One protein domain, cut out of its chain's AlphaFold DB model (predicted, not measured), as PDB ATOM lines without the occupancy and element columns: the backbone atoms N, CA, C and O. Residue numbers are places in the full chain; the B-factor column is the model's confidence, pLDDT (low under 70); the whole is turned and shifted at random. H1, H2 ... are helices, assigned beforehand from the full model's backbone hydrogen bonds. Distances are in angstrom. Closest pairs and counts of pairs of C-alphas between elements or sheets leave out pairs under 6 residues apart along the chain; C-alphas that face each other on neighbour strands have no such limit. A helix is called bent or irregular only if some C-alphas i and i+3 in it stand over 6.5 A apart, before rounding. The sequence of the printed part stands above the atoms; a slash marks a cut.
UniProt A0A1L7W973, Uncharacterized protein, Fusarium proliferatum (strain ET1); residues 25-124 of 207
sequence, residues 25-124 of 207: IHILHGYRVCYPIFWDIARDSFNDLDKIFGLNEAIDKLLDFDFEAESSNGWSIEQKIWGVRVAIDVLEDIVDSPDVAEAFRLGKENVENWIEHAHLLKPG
ATOM      1  N   ILE A  25     -38.470 -28.769  -8.791       55.78
ATOM      2  CA  ILE A  25     -38.942 -28.293 -10.094       55.78
ATOM      3  C   ILE A  25     -40.447 -27.974 -10.097       55.78
ATOM      4  O   ILE A  25     -40.859 -27.049 -10.789       55.78
ATOM      5  N   HIS A  26     -41.265 -28.661  -9.292       59.47
ATOM      6  CA  HIS A  26     -42.683 -28.319  -9.132       59.47
ATOM      7  C   HIS A  26     -42.847 -26.967  -8.438       59.47
ATOM      8  O   HIS A  26     -43.615 -26.130  -8.901       59.47
ATOM      9  N   ILE A  27     -42.037 -26.721  -7.402       63.50
ATOM     10  CA  ILE A  27     -41.993 -25.429  -6.711       63.50
ATOM     11  C   ILE A  27     -41.601 -24.326  -7.702       63.50
ATOM     12  O   ILE A  27     -42.314 -23.340  -7.843       63.50
ATOM     13  N   LEU A  28     -40.533 -24.522  -8.479       66.31
ATOM     14  CA  LEU A  28     -40.090 -23.541  -9.478       66.31
ATOM     15  C   LEU A  28     -41.158 -23.221 -10.536       66.31
ATOM     16  O   LEU A  28     -41.276 -22.067 -10.951       66.31
ATOM     17  N   HIS A  29     -41.941 -24.209 -10.978       68.69
ATOM     18  CA  HIS A  29     -43.065 -23.943 -11.877       68.69
ATOM     19  C   HIS A  29     -44.135 -23.078 -11.207       68.69
ATOM     20  O   HIS A  29     -44.632 -22.160 -11.852       68.69
ATOM     21  N   GLY A  30     -44.434 -23.304  -9.925       69.62
ATOM     22  CA  GLY A  30     -45.366 -22.465  -9.170       69.62
ATOM     23  C   GLY A  30     -44.913 -21.017  -9.071       69.62
ATOM     24  O   GLY A  30     -45.634 -20.111  -9.471       69.62
ATOM     25  N   TYR A  31     -43.659 -20.793  -8.676       71.81
ATOM     26  CA  TYR A  31     -43.088 -19.444  -8.596       71.81
ATOM     27  C   TYR A  31     -43.086 -18.720  -9.957       71.81
ATOM     28  O   TYR A  31     -43.293 -17.508 -10.019       71.81
ATOM     29  N   ARG A  32     -42.925 -19.457 -11.065       73.62
ATOM     30  CA  ARG A  32     -43.065 -18.906 -12.425       73.62
ATOM     31  C   ARG A  32     -44.492 -18.475 -12.765       73.62
ATOM     32  O   ARG A  32     -44.646 -17.525 -13.527       73.62
ATOM     33  N   VAL A  33     -45.504 -19.157 -12.233       75.75
ATOM     34  CA  VAL A  33     -46.913 -18.762 -12.378       75.75
ATOM     35  C   VAL A  33     -47.227 -17.552 -11.489       75.75
ATOM     36  O   VAL A  33     -47.897 -16.632 -11.948       75.75
ATOM     37  N   CYS A  34     -46.680 -17.488 -10.269       69.38
ATOM     38  CA  CYS A  34     -46.883 -16.354  -9.358       69.38
ATOM     39  C   CYS A  34     -46.270 -15.040  -9.862       69.38
ATOM     40  O   CYS A  34     -46.807 -13.973  -9.582       69.38
ATOM     41  N   TYR A  35     -45.160 -15.089 -10.608       74.62
ATOM     42  CA  TYR A  35     -44.438 -13.889 -11.053       74.62
ATOM     43  C   TYR A  35     -45.314 -12.853 -11.782       74.62
ATOM     44  O   TYR A  35     -45.378 -11.713 -11.314       74.62
ATOM     45  N   PRO A  36     -46.010 -13.192 -12.886       75.06
ATOM     46  CA  PRO A  36     -46.882 -12.229 -13.560       75.06
ATOM     47  C   PRO A  36     -48.057 -11.776 -12.681       75.06
ATOM     48  O   PRO A  36     -48.422 -10.606 -12.728       75.06
ATOM     49  N   ILE A  37     -48.594 -12.660 -11.830       79.44
ATOM     50  CA  ILE A  37     -49.711 -12.353 -10.923       79.44
ATOM     51  C   ILE A  37     -49.303 -11.271  -9.916       79.44
ATOM     52  O   ILE A  37     -49.997 -10.268  -9.762       79.44
ATOM     53  N   PHE A  38     -48.148 -11.428  -9.267       73.88
ATOM     54  CA  PHE A  38     -47.648 -10.434  -8.319       73.88
ATOM     55  C   PHE A  38     -47.321  -9.101  -8.981       73.88
ATOM     56  O   PHE A  38     -47.540  -8.058  -8.366       73.88
ATOM     57  N   TRP A  39     -46.845  -9.106 -10.226       78.69
ATOM     58  CA  TRP A  39     -46.627  -7.874 -10.982       78.69
ATOM     59  C   TRP A  39     -47.925  -7.133 -11.303       78.69
ATOM     60  O   TRP A  39     -47.986  -5.920 -11.104       78.69
ATOM     61  N   ASP A  40     -48.958  -7.843 -11.759       75.06
ATOM     62  CA  ASP A  40     -50.262  -7.240 -12.048       75.06
ATOM     63  C   ASP A  40     -50.909  -6.680 -10.774       75.06
ATOM     64  O   ASP A  40     -51.306  -5.515 -10.741       75.06
ATOM     65  N   ILE A  41     -50.913  -7.450  -9.682       77.44
ATOM     66  CA  ILE A  41     -51.476  -7.002  -8.401       77.44
ATOM     67  C   ILE A  41     -50.685  -5.814  -7.844       77.44
ATOM     68  O   ILE A  41     -51.289  -4.838  -7.405       77.44
ATOM     69  N   ALA A  42     -49.349  -5.844  -7.882       75.69
ATOM     70  CA  ALA A  42     -48.525  -4.739  -7.388       75.69
ATOM     71  C   ALA A  42     -48.706  -3.447  -8.201       75.69
ATOM     72  O   ALA A  42     -48.572  -2.359  -7.644       75.69
ATOM     73  N   ARG A  43     -49.002  -3.557  -9.503       72.25
ATOM     74  CA  ARG A  43     -49.304  -2.408 -10.367       72.25
ATOM     75  C   ARG A  43     -50.661  -1.790 -10.032       72.25
ATOM     76  O   ARG A  43     -50.772  -0.566 -10.009       72.25
ATOM     77  N   ASP A  44     -51.667  -2.630  -9.804       74.38
ATOM     78  CA  ASP A  44     -53.069  -2.207  -9.765       74.38
ATOM     79  C   ASP A  44     -53.613  -1.990  -8.336       74.38
ATOM     80  O   ASP A  44     -54.704  -1.444  -8.173       74.38
ATOM     81  N   SER A  45     -52.856  -2.364  -7.296       78.31
ATOM     82  CA  SER A  45     -53.294  -2.288  -5.893       78.31
ATOM     83  C   SER A  45     -52.688  -1.110  -5.133       78.31
ATOM     84  O   SER A  45     -51.469  -0.995  -5.016       78.31
ATOM     85  N   PHE A  46     -53.532  -0.291  -4.501       76.81
ATOM     86  CA  PHE A  46     -53.100   0.869  -3.703       76.81
ATOM     87  C   PHE A  46     -53.285   0.669  -2.195       76.81
ATOM     88  O   PHE A  46     -52.750   1.435  -1.394       76.81
ATOM     89  N   ASN A  47     -54.035  -0.356  -1.798       86.44
ATOM     90  CA  ASN A  47     -54.280  -0.726  -0.406       86.44
ATOM     91  C   ASN A  47     -54.353  -2.261  -0.259       86.44
ATOM     92  O   ASN A  47     -54.042  -2.994  -1.198       86.44
ATOM     93  N   ASP A  48     -54.681  -2.761   0.931       84.00
ATOM     94  CA  ASP A  48     -54.686  -4.205   1.205       84.00
ATOM     95  C   ASP A  48     -55.961  -4.900   0.733       84.00
ATOM     96  O   ASP A  48     -55.895  -6.049   0.309       84.00
ATOM     97  N   LEU A  49     -57.098  -4.197   0.705       91.38
ATOM     98  CA  LEU A  49     -58.324  -4.722   0.101       91.38
ATOM     99  C   LEU A  49     -58.115  -4.978  -1.393       91.38
ATOM    100  O   LEU A  49     -58.489  -6.045  -1.869       91.38
ATOM    101  N   ASP A  50     -57.464  -4.058  -2.112       89.06
ATOM    102  CA  ASP A  50     -57.153  -4.238  -3.538       89.06
ATOM    103  C   ASP A  50     -56.275  -5.481  -3.764       89.06
ATOM    104  O   ASP A  50     -56.550  -6.270  -4.667       89.06
ATOM    105  N   LYS A  51     -55.271  -5.704  -2.899       84.25
ATOM    106  CA  LYS A  51     -54.420  -6.904  -2.963       84.25
ATOM    107  C   LYS A  51     -55.233  -8.168  -2.731       84.25
ATOM    108  O   LYS A  51     -55.107  -9.105  -3.507       84.25
ATOM    109  N   ILE A  52     -56.083  -8.190  -1.705       90.00
ATOM    110  CA  ILE A  52     -56.955  -9.336  -1.410       90.00
ATOM    111  C   ILE A  52     -57.883  -9.620  -2.598       90.00
ATOM    112  O   ILE A  52     -58.032 -10.778  -2.985       90.00
ATOM    113  N   PHE A  53     -58.483  -8.596  -3.211       93.00
ATOM    114  CA  PHE A  53     -59.311  -8.777  -4.407       93.00
ATOM    115  C   PHE A  53     -58.504  -9.334  -5.581       93.00
ATOM    116  O   PHE A  53     -58.940 -10.305  -6.197       93.00
ATOM    117  N   GLY A  54     -57.322  -8.779  -5.856       88.88
ATOM    118  CA  GLY A  54     -56.453  -9.253  -6.932       88.88
ATOM    119  C   GLY A  54     -55.961 -10.689  -6.724       88.88
ATOM    120  O   GLY A  54     -55.933 -11.470  -7.673       88.88
ATOM    121  N   LEU A  55     -55.623 -11.062  -5.485       86.00
ATOM    122  CA  LEU A  55     -55.225 -12.425  -5.120       86.00
ATOM    123  C   LEU A  55     -56.381 -13.411  -5.323       86.00
ATOM    124  O   LEU A  55     -56.189 -14.435  -5.972       86.00
ATOM    125  N   ASN A  56     -57.587 -13.081  -4.847       92.12
ATOM    126  CA  ASN A  56     -58.769 -13.928  -5.043       92.12
ATOM    127  C   ASN A  56     -59.145 -14.066  -6.526       92.12
ATOM    128  O   ASN A  56     -59.418 -15.169  -6.985       92.12
ATOM    129  N   GLU A  57     -59.090 -12.980  -7.308       91.19
ATOM    130  CA  GLU A  57     -59.342 -13.043  -8.754       91.19
ATOM    131  C   GLU A  57     -58.310 -13.930  -9.471       91.19
ATOM    132  O   GLU A  57     -58.642 -14.660 -10.408       91.19
ATOM    133  N   ALA A  58     -57.046 -13.884  -9.042       87.31
ATOM    134  CA  ALA A  58     -56.005 -14.755  -9.572       87.31
ATOM    135  C   ALA A  58     -56.247 -16.227  -9.204       87.31
ATOM    136  O   ALA A  58     -56.120 -17.085 -10.079       87.31
ATOM    137  N   ILE A  59     -56.643 -16.519  -7.960       81.50
ATOM    138  CA  ILE A  59     -57.020 -17.870  -7.519       81.50
ATOM    139  C   ILE A  59     -58.192 -18.396  -8.358       81.50
ATOM    140  O   ILE A  59     -58.085 -19.485  -8.921       81.50
ATOM    141  N   ASP A  60     -59.255 -17.611  -8.547       82.19
ATOM    142  CA  ASP A  60     -60.415 -18.001  -9.363       82.19
ATOM    143  C   ASP A  60     -60.013 -18.356 -10.805       82.19
ATOM    144  O   ASP A  60     -60.445 -19.374 -11.354       82.19
ATOM    145  N   LYS A  61     -59.130 -17.556 -11.418       83.06
ATOM    146  CA  LYS A  61     -58.596 -17.832 -12.765       83.06
ATOM    147  C   LYS A  61     -57.755 -19.107 -12.814       83.06
ATOM    148  O   LYS A  61     -57.791 -19.819 -13.814       83.06
ATOM    149  N   LEU A  62     -56.976 -19.383 -11.769       79.44
ATOM    150  CA  LEU A  62     -56.152 -20.588 -11.671       79.44
ATOM    151  C   LEU A  62     -57.003 -21.846 -11.433       79.44
ATOM    152  O   LEU A  62     -56.675 -22.909 -11.960       79.44
ATOM    153  N   LEU A  63     -58.115 -21.731 -10.703       77.12
ATOM    154  CA  LEU A  63     -59.074 -22.819 -10.500       77.12
ATOM    155  C   LEU A  63     -59.830 -23.192 -11.787       77.12
ATOM    156  O   LEU A  63     -60.157 -24.364 -11.974       77.12
ATOM    157  N   ASP A  64     -60.064 -22.229 -12.685       78.50
ATOM    158  CA  ASP A  64     -60.676 -22.446 -14.012       78.50
ATOM    159  C   ASP A  64     -59.636 -22.661 -15.136       78.50
ATOM    160  O   ASP A  64     -59.941 -22.545 -16.324       78.50
ATOM    161  N   PHE A  65     -58.379 -22.958 -14.788       75.56
ATOM    162  CA  PHE A  65     -57.294 -23.063 -15.764       75.56
ATOM    163  C   PHE A  65     -57.462 -24.262 -16.719       75.56
ATOM    164  O   PHE A  65     -57.580 -25.414 -16.298       75.56
ATOM    165  N   ASP A  66     -57.384 -24.007 -18.030       76.44
ATOM    166  CA  ASP A  66     -57.397 -25.052 -19.059       76.44
ATOM    167  C   ASP A  66     -56.006 -25.690 -19.229       76.44
ATOM    168  O   ASP A  66     -55.117 -25.168 -19.907       76.44
ATOM    169  N   PHE A  67     -55.813 -26.861 -18.620       70.75
ATOM    170  CA  PHE A  67     -54.553 -27.606 -18.689       70.75
ATOM    171  C   PHE A  67     -54.237 -28.173 -20.084       70.75
ATOM    172  O   PHE A  67     -53.058 -28.366 -20.414       70.75
ATOM    173  N   GLU A  68     -55.259 -28.416 -20.907       66.88
ATOM    174  CA  GLU A  68     -55.128 -29.011 -22.244       66.88
ATOM    175  C   GLU A  68     -54.815 -27.956 -23.314       66.88
ATOM    176  O   GLU A  68     -54.276 -28.295 -24.369       66.88
ATOM    177  N   ALA A  69     -55.076 -26.673 -23.034       69.00
ATOM    178  CA  ALA A  69     -54.752 -25.574 -23.937       69.00
ATOM    179  C   ALA A  69     -53.267 -25.590 -24.332       69.00
ATOM    180  O   ALA A  69     -52.378 -25.684 -23.478       69.00
ATOM    181  N   GLU A  70     -52.974 -25.475 -25.631       52.19
ATOM    182  CA  GLU A  70     -51.597 -25.362 -26.112       52.19
ATOM    183  C   GLU A  70     -50.909 -24.171 -25.443       52.19
ATOM    184  O   GLU A  70     -51.388 -23.038 -25.490       52.19
ATOM    185  N   SER A  71     -49.774 -24.438 -24.801       59.09
ATOM    186  CA  SER A  71     -49.030 -23.402 -24.102       59.09
ATOM    187  C   SER A  71     -47.862 -22.929 -24.945       59.09
ATOM    188  O   SER A  71     -47.008 -23.720 -25.350       59.09
ATOM    189  N   SER A  72     -47.772 -21.615 -25.135       50.12
ATOM    190  CA  SER A  72     -46.659 -20.959 -25.830       50.12
ATOM    191  C   SER A  72     -45.300 -21.184 -25.153       50.12
ATOM    192  O   SER A  72     -44.262 -21.004 -25.782       50.12
ATOM    193  N   ASN A  73     -45.292 -21.610 -23.885       55.91
ATOM    194  CA  ASN A  73     -44.082 -21.889 -23.109       55.91
ATOM    195  C   ASN A  73     -43.614 -23.361 -23.174       55.91
ATOM    196  O   ASN A  73     -42.626 -23.709 -22.526       55.91
ATOM    197  N   GLY A  74     -44.308 -24.222 -23.932       60.22
ATOM    198  CA  GLY A  74     -43.927 -25.623 -24.141       60.22
ATOM    199  C   GLY A  74     -44.080 -26.535 -22.918       60.22
ATOM    200  O   GLY A  74     -43.506 -27.622 -22.906       60.22
ATOM    201  N   TRP A  75     -44.815 -26.115 -21.884       64.69
ATOM    202  CA  TRP A  75     -45.043 -26.939 -20.695       64.69
ATOM    203  C   TRP A  75     -45.917 -28.155 -21.000       64.69
ATOM    204  O   TRP A  75     -46.956 -28.043 -21.659       64.69
ATOM    205  N   SER A  76     -45.532 -29.304 -20.446       63.59
ATOM    206  CA  SER A  76     -46.397 -30.479 -20.400       63.59
ATOM    207  C   SER A  76     -47.620 -30.215 -19.517       63.59
ATOM    208  O   SER A  76     -47.594 -29.362 -18.627       63.59
ATOM    209  N   ILE A  77     -48.695 -30.976 -19.732       62.00
ATOM    210  CA  ILE A  77     -49.914 -30.920 -18.906       62.00
ATOM    211  C   ILE A  77     -49.569 -31.094 -17.419       62.00
ATOM    212  O   ILE A  77     -50.032 -30.332 -16.579       62.00
ATOM    213  N   GLU A  78     -48.680 -32.035 -17.099       62.81
ATOM    214  CA  GLU A  78     -48.222 -32.278 -15.728       62.81
ATOM    215  C   GLU A  78     -47.503 -31.061 -15.126       62.81
ATOM    216  O   GLU A  78     -47.780 -30.679 -13.991       62.81
ATOM    217  N   GLN A  79     -46.628 -30.394 -15.886       65.56
ATOM    218  CA  GLN A  79     -45.951 -29.179 -15.418       65.56
ATOM    219  C   GLN A  79     -46.940 -28.042 -15.143       65.56
ATOM    220  O   GLN A  79     -46.773 -27.326 -14.158       65.56
ATOM    221  N   LYS A  80     -47.982 -27.897 -15.975       65.06
ATOM    222  CA  LYS A  80     -49.052 -26.914 -15.751       65.06
ATOM    223  C   LYS A  80     -49.846 -27.232 -14.491       65.06
ATOM    224  O   LYS A  80     -50.049 -26.334 -13.685       65.06
ATOM    225  N   ILE A  81     -50.237 -28.493 -14.291       68.56
ATOM    226  CA  ILE A  81     -50.957 -28.935 -13.086       68.56
ATOM    227  C   ILE A  81     -50.160 -28.576 -11.831       68.56
ATOM    228  O   ILE A  81     -50.701 -27.965 -10.914       68.56
ATOM    229  N   TRP A  82     -48.868 -28.902 -11.805       67.44
ATOM    230  CA  TRP A  82     -48.020 -28.604 -10.653       67.44
ATOM    231  C   TRP A  82     -47.781 -27.113 -10.447       67.44
ATOM    232  O   TRP A  82     -47.872 -26.641  -9.318       67.44
ATOM    233  N   GLY A  83     -47.498 -26.370 -11.520       70.62
ATOM    234  CA  GLY A  83     -47.284 -24.929 -11.430       70.62
ATOM    235  C   GLY A  83     -48.525 -24.188 -10.938       70.62
ATOM    236  O   GLY A  83     -48.427 -23.369 -10.034       70.62
ATOM    237  N   VAL A  84     -49.699 -24.514 -11.481       72.81
ATOM    238  CA  VAL A  84     -50.968 -23.893 -11.076       72.81
ATOM    239  C   VAL A  84     -51.298 -24.207  -9.618       72.81
ATOM    240  O   VAL A  84     -51.647 -23.296  -8.881       72.81
ATOM    241  N   ARG A  85     -51.133 -25.461  -9.178       70.12
ATOM    242  CA  ARG A  85     -51.428 -25.858  -7.790       70.12
ATOM    243  C   ARG A  85     -50.541 -25.145  -6.776       70.12
ATOM    244  O   ARG A  85     -51.066 -24.476  -5.904       70.12
ATOM    245  N   VAL A  86     -49.220 -25.186  -6.971       72.19
ATOM    246  CA  VAL A  86     -48.281 -24.477  -6.083       72.19
ATOM    247  C   VAL A  86     -48.563 -22.975  -6.068       72.19
ATOM    248  O   VAL A  86     -48.411 -22.335  -5.033       72.19
ATOM    249  N   ALA A  87     -48.955 -22.394  -7.205       75.94
ATOM    250  CA  ALA A  87     -49.321 -20.987  -7.243       75.94
ATOM    251  C   ALA A  87     -50.573 -20.698  -6.413       75.94
ATOM    252  O   ALA A  87     -50.548 -19.748  -5.644       75.94
ATOM    253  N   ILE A  88     -51.623 -21.520  -6.520       74.50
ATOM    254  CA  ILE A  88     -52.820 -21.392  -5.675       74.50
ATOM    255  C   ILE A  88     -52.429 -21.447  -4.197       74.50
ATOM    256  O   ILE A  88     -52.754 -20.506  -3.483       74.50
ATOM    257  N   ASP A  89     -51.649 -22.448  -3.777       74.81
ATOM    258  CA  ASP A  89     -51.241 -22.594  -2.372       74.81
ATOM    259  C   ASP A  89     -50.506 -21.342  -1.857       74.81
ATOM    260  O   ASP A  89     -50.787 -20.833  -0.777       74.81
ATOM    261  N   VAL A  90     -49.588 -20.790  -2.661       75.75
ATOM    262  CA  VAL A  90     -48.856 -19.559  -2.315       75.75
ATOM    263  C   VAL A  90     -49.794 -18.357  -2.190       75.75
ATOM    264  O   VAL A  90     -49.589 -17.508  -1.324       75.75
ATOM    265  N   LEU A  91     -50.786 -18.235  -3.073       78.44
ATOM    266  CA  LEU A  91     -51.730 -17.118  -3.043       78.44
ATOM    267  C   LEU A  91     -52.696 -17.242  -1.858       78.44
ATOM    268  O   LEU A  91     -52.944 -16.237  -1.193       78.44
ATOM    269  N   GLU A  92     -53.194 -18.446  -1.571       78.25
ATOM    270  CA  GLU A  92     -54.053 -18.735  -0.418       78.25
ATOM    271  C   GLU A  92     -53.320 -18.454   0.902       78.25
ATOM    272  O   GLU A  92     -53.851 -17.722   1.733       78.25
ATOM    273  N   ASP A  93     -52.060 -18.885   1.044       74.81
ATOM    274  CA  ASP A  93     -51.222 -18.573   2.216       74.81
ATOM    275  C   ASP A  93     -51.079 -17.055   2.452       74.81
ATOM    276  O   ASP A  93     -51.028 -16.588   3.594       74.81
ATOM    277  N   ILE A  94     -51.012 -16.256   1.379       74.19
ATOM    278  CA  ILE A  94     -50.942 -14.792   1.483       74.19
ATOM    279  C   ILE A  94     -52.294 -14.208   1.900       74.19
ATOM    280  O   ILE A  94     -52.319 -13.290   2.719       74.19
ATOM    281  N   VAL A  95     -53.403 -14.711   1.347       74.88
ATOM    282  CA  VAL A  95     -54.764 -14.253   1.680       74.88
ATOM    283  C   VAL A  95     -55.121 -14.582   3.130       74.88
ATOM    284  O   VAL A  95     -55.712 -13.743   3.811       74.88
ATOM    285  N   ASP A  96     -54.717 -15.755   3.613       77.38
ATOM    286  CA  ASP A  96     -54.967 -16.221   4.979       77.38
ATOM    287  C   ASP A  96     -54.024 -15.585   6.016       77.38
ATOM    288  O   ASP A  96     -54.229 -15.720   7.230       77.38
ATOM    289  N   SER A  97     -52.998 -14.855   5.566       72.31
ATOM    290  CA  SER A  97     -52.068 -14.156   6.447       72.31
ATOM    291  C   SER A  97     -52.773 -13.058   7.260       72.31
ATOM    292  O   SER A  97     -53.514 -12.243   6.704       72.31
ATOM    293  N   PRO A  98     -52.476 -12.925   8.568       70.19
ATOM    294  CA  PRO A  98     -52.960 -11.800   9.371       70.19
ATOM    295  C   PRO A  98     -52.384 -10.446   8.916       70.19
ATOM    296  O   PRO A  98     -52.935  -9.404   9.268       70.19
ATOM    297  N   ASP A  99     -51.286 -10.460   8.155       74.75
ATOM    298  CA  ASP A  99     -50.689  -9.297   7.498       74.75
ATOM    299  C   ASP A  99     -50.469  -9.621   6.013       74.75
ATOM    300  O   ASP A  99     -49.427 -10.142   5.599       74.75
ATOM    301  N   VAL A 100     -51.505  -9.366   5.212       76.50
ATOM    302  CA  VAL A 100     -51.508  -9.634   3.767       76.50
ATOM    303  C   VAL A 100     -50.475  -8.771   3.043       76.50
ATOM    304  O   VAL A 100     -49.861  -9.225   2.079       76.50
ATOM    305  N   ALA A 101     -50.247  -7.535   3.498       73.75
ATOM    306  CA  ALA A 101     -49.301  -6.624   2.865       73.75
ATOM    307  C   ALA A 101     -47.866  -7.152   2.972       73.75
ATOM    308  O   ALA A 101     -47.151  -7.202   1.967       73.75
ATOM    309  N   GLU A 102     -47.466  -7.580   4.170       71.31
ATOM    310  CA  GLU A 102     -46.136  -8.138   4.404       71.31
ATOM    311  C   GLU A 102     -45.972  -9.516   3.751       71.31
ATOM    312  O   GLU A 102     -44.956  -9.765   3.099       71.31
ATOM    313  N   ALA A 103     -46.985 -10.387   3.832       67.12
ATOM    314  CA  ALA A 103     -46.955 -11.690   3.166       67.12
ATOM    315  C   ALA A 103     -46.840 -11.552   1.639       67.12
ATOM    316  O   ALA A 103     -46.021 -12.225   1.013       67.12
ATOM    317  N   PHE A 104     -47.583 -10.617   1.040       72.50
ATOM    318  CA  PHE A 104     -47.482 -10.305  -0.383       72.50
ATOM    319  C   PHE A 104     -46.098  -9.762  -0.749       72.50
ATOM    320  O   PHE A 104     -45.506 -10.193  -1.741       72.50
ATOM    321  N   ARG A 105     -45.552  -8.837   0.052       75.38
ATOM    322  CA  ARG A 105     -44.216  -8.266  -0.170       75.38
ATOM    323  C   ARG A 105     -43.141  -9.356  -0.172       75.38
ATOM    324  O   ARG A 105     -42.329  -9.400  -1.095       75.38
ATOM    325  N   LEU A 106     -43.166 -10.242   0.823       67.38
ATOM    326  CA  LEU A 106     -42.241 -11.370   0.943       67.38
ATOM    327  C   LEU A 106     -42.427 -12.388  -0.188       67.38
ATOM    328  O   LEU A 106     -41.445 -12.855  -0.766       67.38
ATOM    329  N   GLY A 107     -43.673 -12.708  -0.544       67.25
ATOM    330  CA  GLY A 107     -43.990 -13.588  -1.669       67.25
ATOM    331  C   GLY A 107     -43.421 -13.061  -2.987       67.25
ATOM    332  O   GLY A 107     -42.745 -13.796  -3.712       67.25
ATOM    333  N   LYS A 108     -43.617 -11.765  -3.259       71.75
ATOM    334  CA  LYS A 108     -43.083 -11.086  -4.444       71.75
ATOM    335  C   LYS A 108     -41.554 -11.084  -4.472       71.75
ATOM    336  O   LYS A 108     -40.982 -11.482  -5.484       71.75
ATOM    337  N   GLU A 109     -40.905 -10.692  -3.376       64.44
ATOM    338  CA  GLU A 109     -39.439 -10.668  -3.259       64.44
ATOM    339  C   GLU A 109     -38.836 -12.057  -3.513       64.44
ATOM    340  O   GLU A 109     -37.893 -12.207  -4.290       64.44
ATOM    341  N   ASN A 110     -39.429 -13.100  -2.927       61.59
ATOM    342  CA  ASN A 110     -39.000 -14.474  -3.160       61.59
ATOM    343  C   ASN A 110     -39.128 -14.858  -4.638       61.59
ATOM    344  O   ASN A 110     -38.183 -15.386  -5.222       61.59
ATOM    345  N   VAL A 111     -40.274 -14.579  -5.260       62.16
ATOM    346  CA  VAL A 111     -40.510 -14.858  -6.683       62.16
ATOM    347  C   VAL A 111     -39.523 -14.128  -7.598       62.16
ATOM    348  O   VAL A 111     -39.007 -14.741  -8.535       62.16
ATOM    349  N   GLU A 112     -39.194 -12.872  -7.312       60.03
ATOM    350  CA  GLU A 112     -38.200 -12.103  -8.068       60.03
ATOM    351  C   GLU A 112     -36.793 -12.699  -7.933       60.03
ATOM    352  O   GLU A 112     -36.159 -12.992  -8.951       60.03
ATOM    353  N   ASN A 113     -36.360 -13.011  -6.707       57.97
ATOM    354  CA  ASN A 113     -35.073 -13.663  -6.443       57.97
ATOM    355  C   ASN A 113     -34.939 -14.997  -7.202       57.97
ATOM    356  O   ASN A 113     -33.899 -15.307  -7.785       57.97
ATOM    357  N   TRP A 114     -36.005 -15.802  -7.247       56.56
ATOM    358  CA  TRP A 114     -35.991 -17.073  -7.976       56.56
ATOM    359  C   TRP A 114     -35.881 -16.892  -9.496       56.56
ATOM    360  O   TRP A 114     -35.181 -17.671 -10.154       56.56
ATOM    361  N   ILE A 115     -36.535 -15.875 -10.068       56.53
ATOM    362  CA  ILE A 115     -36.453 -15.572 -11.504       56.53
ATOM    363  C   ILE A 115     -35.068 -15.052 -11.888       56.53
ATOM    364  O   ILE A 115     -34.527 -15.484 -12.910       56.53
ATOM    365  N   GLU A 116     -34.454 -14.213 -11.053       48.16
ATOM    366  CA  GLU A 116     -33.090 -13.727 -11.276       48.16
ATOM    367  C   GLU A 116     -32.083 -14.873 -11.390       48.16
ATOM    368  O   GLU A 116     -31.140 -14.783 -12.173       48.16
ATOM    369  N   HIS A 117     -32.311 -16.001 -10.716       46.94
ATOM    370  CA  HIS A 117     -31.447 -17.182 -10.771       46.94
ATOM    371  C   HIS A 117     -31.846 -18.227 -11.829       46.94
ATOM    372  O   HIS A 117     -31.158 -19.241 -11.982       46.94
ATOM    373  N   ALA A 118     -32.894 -17.992 -12.627       49.78
ATOM    374  CA  ALA A 118     -33.371 -18.949 -13.633       49.78
ATOM    375  C   ALA A 118     -32.342 -19.235 -14.747       49.78
ATOM    376  O   ALA A 118     -32.342 -20.323 -15.322       49.78
ATOM    377  N   HIS A 119     -31.429 -18.299 -15.022       44.50
ATOM    378  CA  HIS A 119     -30.337 -18.453 -15.993       44.50
ATOM    379  C   HIS A 119     -29.257 -19.464 -15.557       44.50
ATOM    380  O   HIS A 119     -28.449 -19.902 -16.376       44.50
ATOM    381  N   LEU A 120     -29.244 -19.859 -14.279       40.97
ATOM    382  CA  LEU A 120     -28.365 -20.907 -13.749       40.97
ATOM    383  C   LEU A 120     -28.904 -22.323 -14.032       40.97
ATOM    384  O   LEU A 120     -28.239 -23.321 -13.733       40.97
ATOM    385  N   LEU A 121     -30.094 -22.424 -14.629       43.91
ATOM    386  CA  LEU A 121     -30.696 -23.665 -15.105       43.91
ATOM    387  C   LEU A 121     -30.318 -23.853 -16.584       43.91
ATOM    388  O   LEU A 121     -30.646 -23.012 -17.421       43.91
ATOM    389  N   LYS A 122     -29.611 -24.938 -16.945       40.91
ATOM    390  CA  LYS A 122     -29.317 -25.178 -18.372       40.91
ATOM    391  C   LYS A 122     -30.604 -25.529 -19.133       40.91
ATOM    392  O   LYS A 122     -31.472 -26.198 -18.565       40.91
ATOM    393  N   PRO A 123     -30.692 -25.204 -20.437       36.09
ATOM    394  CA  PRO A 123     -31.760 -25.702 -21.300       36.09
ATOM    395  C   PRO A 123     -31.816 -27.238 -21.245       36.09
ATOM    396  O   PRO A 123     -30.823 -27.906 -21.530       36.09
ATOM    397  N   GLY A 124     -32.951 -27.796 -20.818       39.12
ATOM    398  CA  GLY A 124     -33.156 -29.246 -20.691       39.12
ATOM    399  C   GLY A 124     -32.549 -29.912 -19.445       39.12
ATOM    400  O   GLY A 124     -32.699 -31.120 -19.283       39.12
TER     401      GLY A 124
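This is residues 25 to 124 of the 207 residues of an uncharacterized protein of Fusarium proliferatum (strain ET1) (UniProt A0A1L7W973). H3 and H4 open as a V from their tight link, and the bent helix H1 bridges it, its arm H1a between H3 and the far part of H4, its arm H1b beside H2. H2 runs alongside H3 in the opposite direction, and the tail of residues 119 to 124 sticks out. The printed part has 100 residues with four named helices, H1 to H4 in order, and no named strand: all helix, packed part aligned, part crossed. It is compact, with a radius of gyration of the C-alphas of 13.7 A and spans of 40 by 30 by 21 A.

H1, residues 25 to 44, begins at C-alpha 25 (-38.942, -28.293, -10.094). By its hydrogen bonds it was assigned as one helix, but it is bent: C-alphas 33 and 36 are 6.6 A apart. Its arms are H1a, residues 25 to 33, and H1b, residues 36 to 44, at a shallow tilt of 29 degrees. H2 is residues 48 to 63, 22.4 A; H3, residues 77 to 95, 26.9 A; H4, residues 100 to 116, 24.1 A, ending at C-alpha 116 (-33.090, -13.727, -11.276).

H1a touches H3 at a steep tilt of 65 degrees; their closest C-alphas, Gly 30 and Gly 83, are 3.9 A apart. H1b and H2 form a helical hairpin, closest at C-alphas 41 and 54, 5.7 A. H2 and H3 form another, at a shallow tilt of 24 degrees, with C-alphas 59 and 88 at 5.8 A. H3 and H4 form a third, at 34.9 degrees, only just shallow, with C-alphas 94 and 103 at 5.3 A. H4 touches H1a with residues 111 to 115 alone. H1a and H2 are apart. In H1a, H1b, H2, H3 and H4 every O i to N i+4 pair is within hydrogen-bond range.

The farthest C-alphas, Asn 47 and Gly 124, are 40.9 A apart. The printed part has no cut; the link from H2 to H3, 13 residues, is long. Mean pLDDT of the printed part is 70.0, and 41 residues are under 70, among them 68 to 82 and 109 to 124.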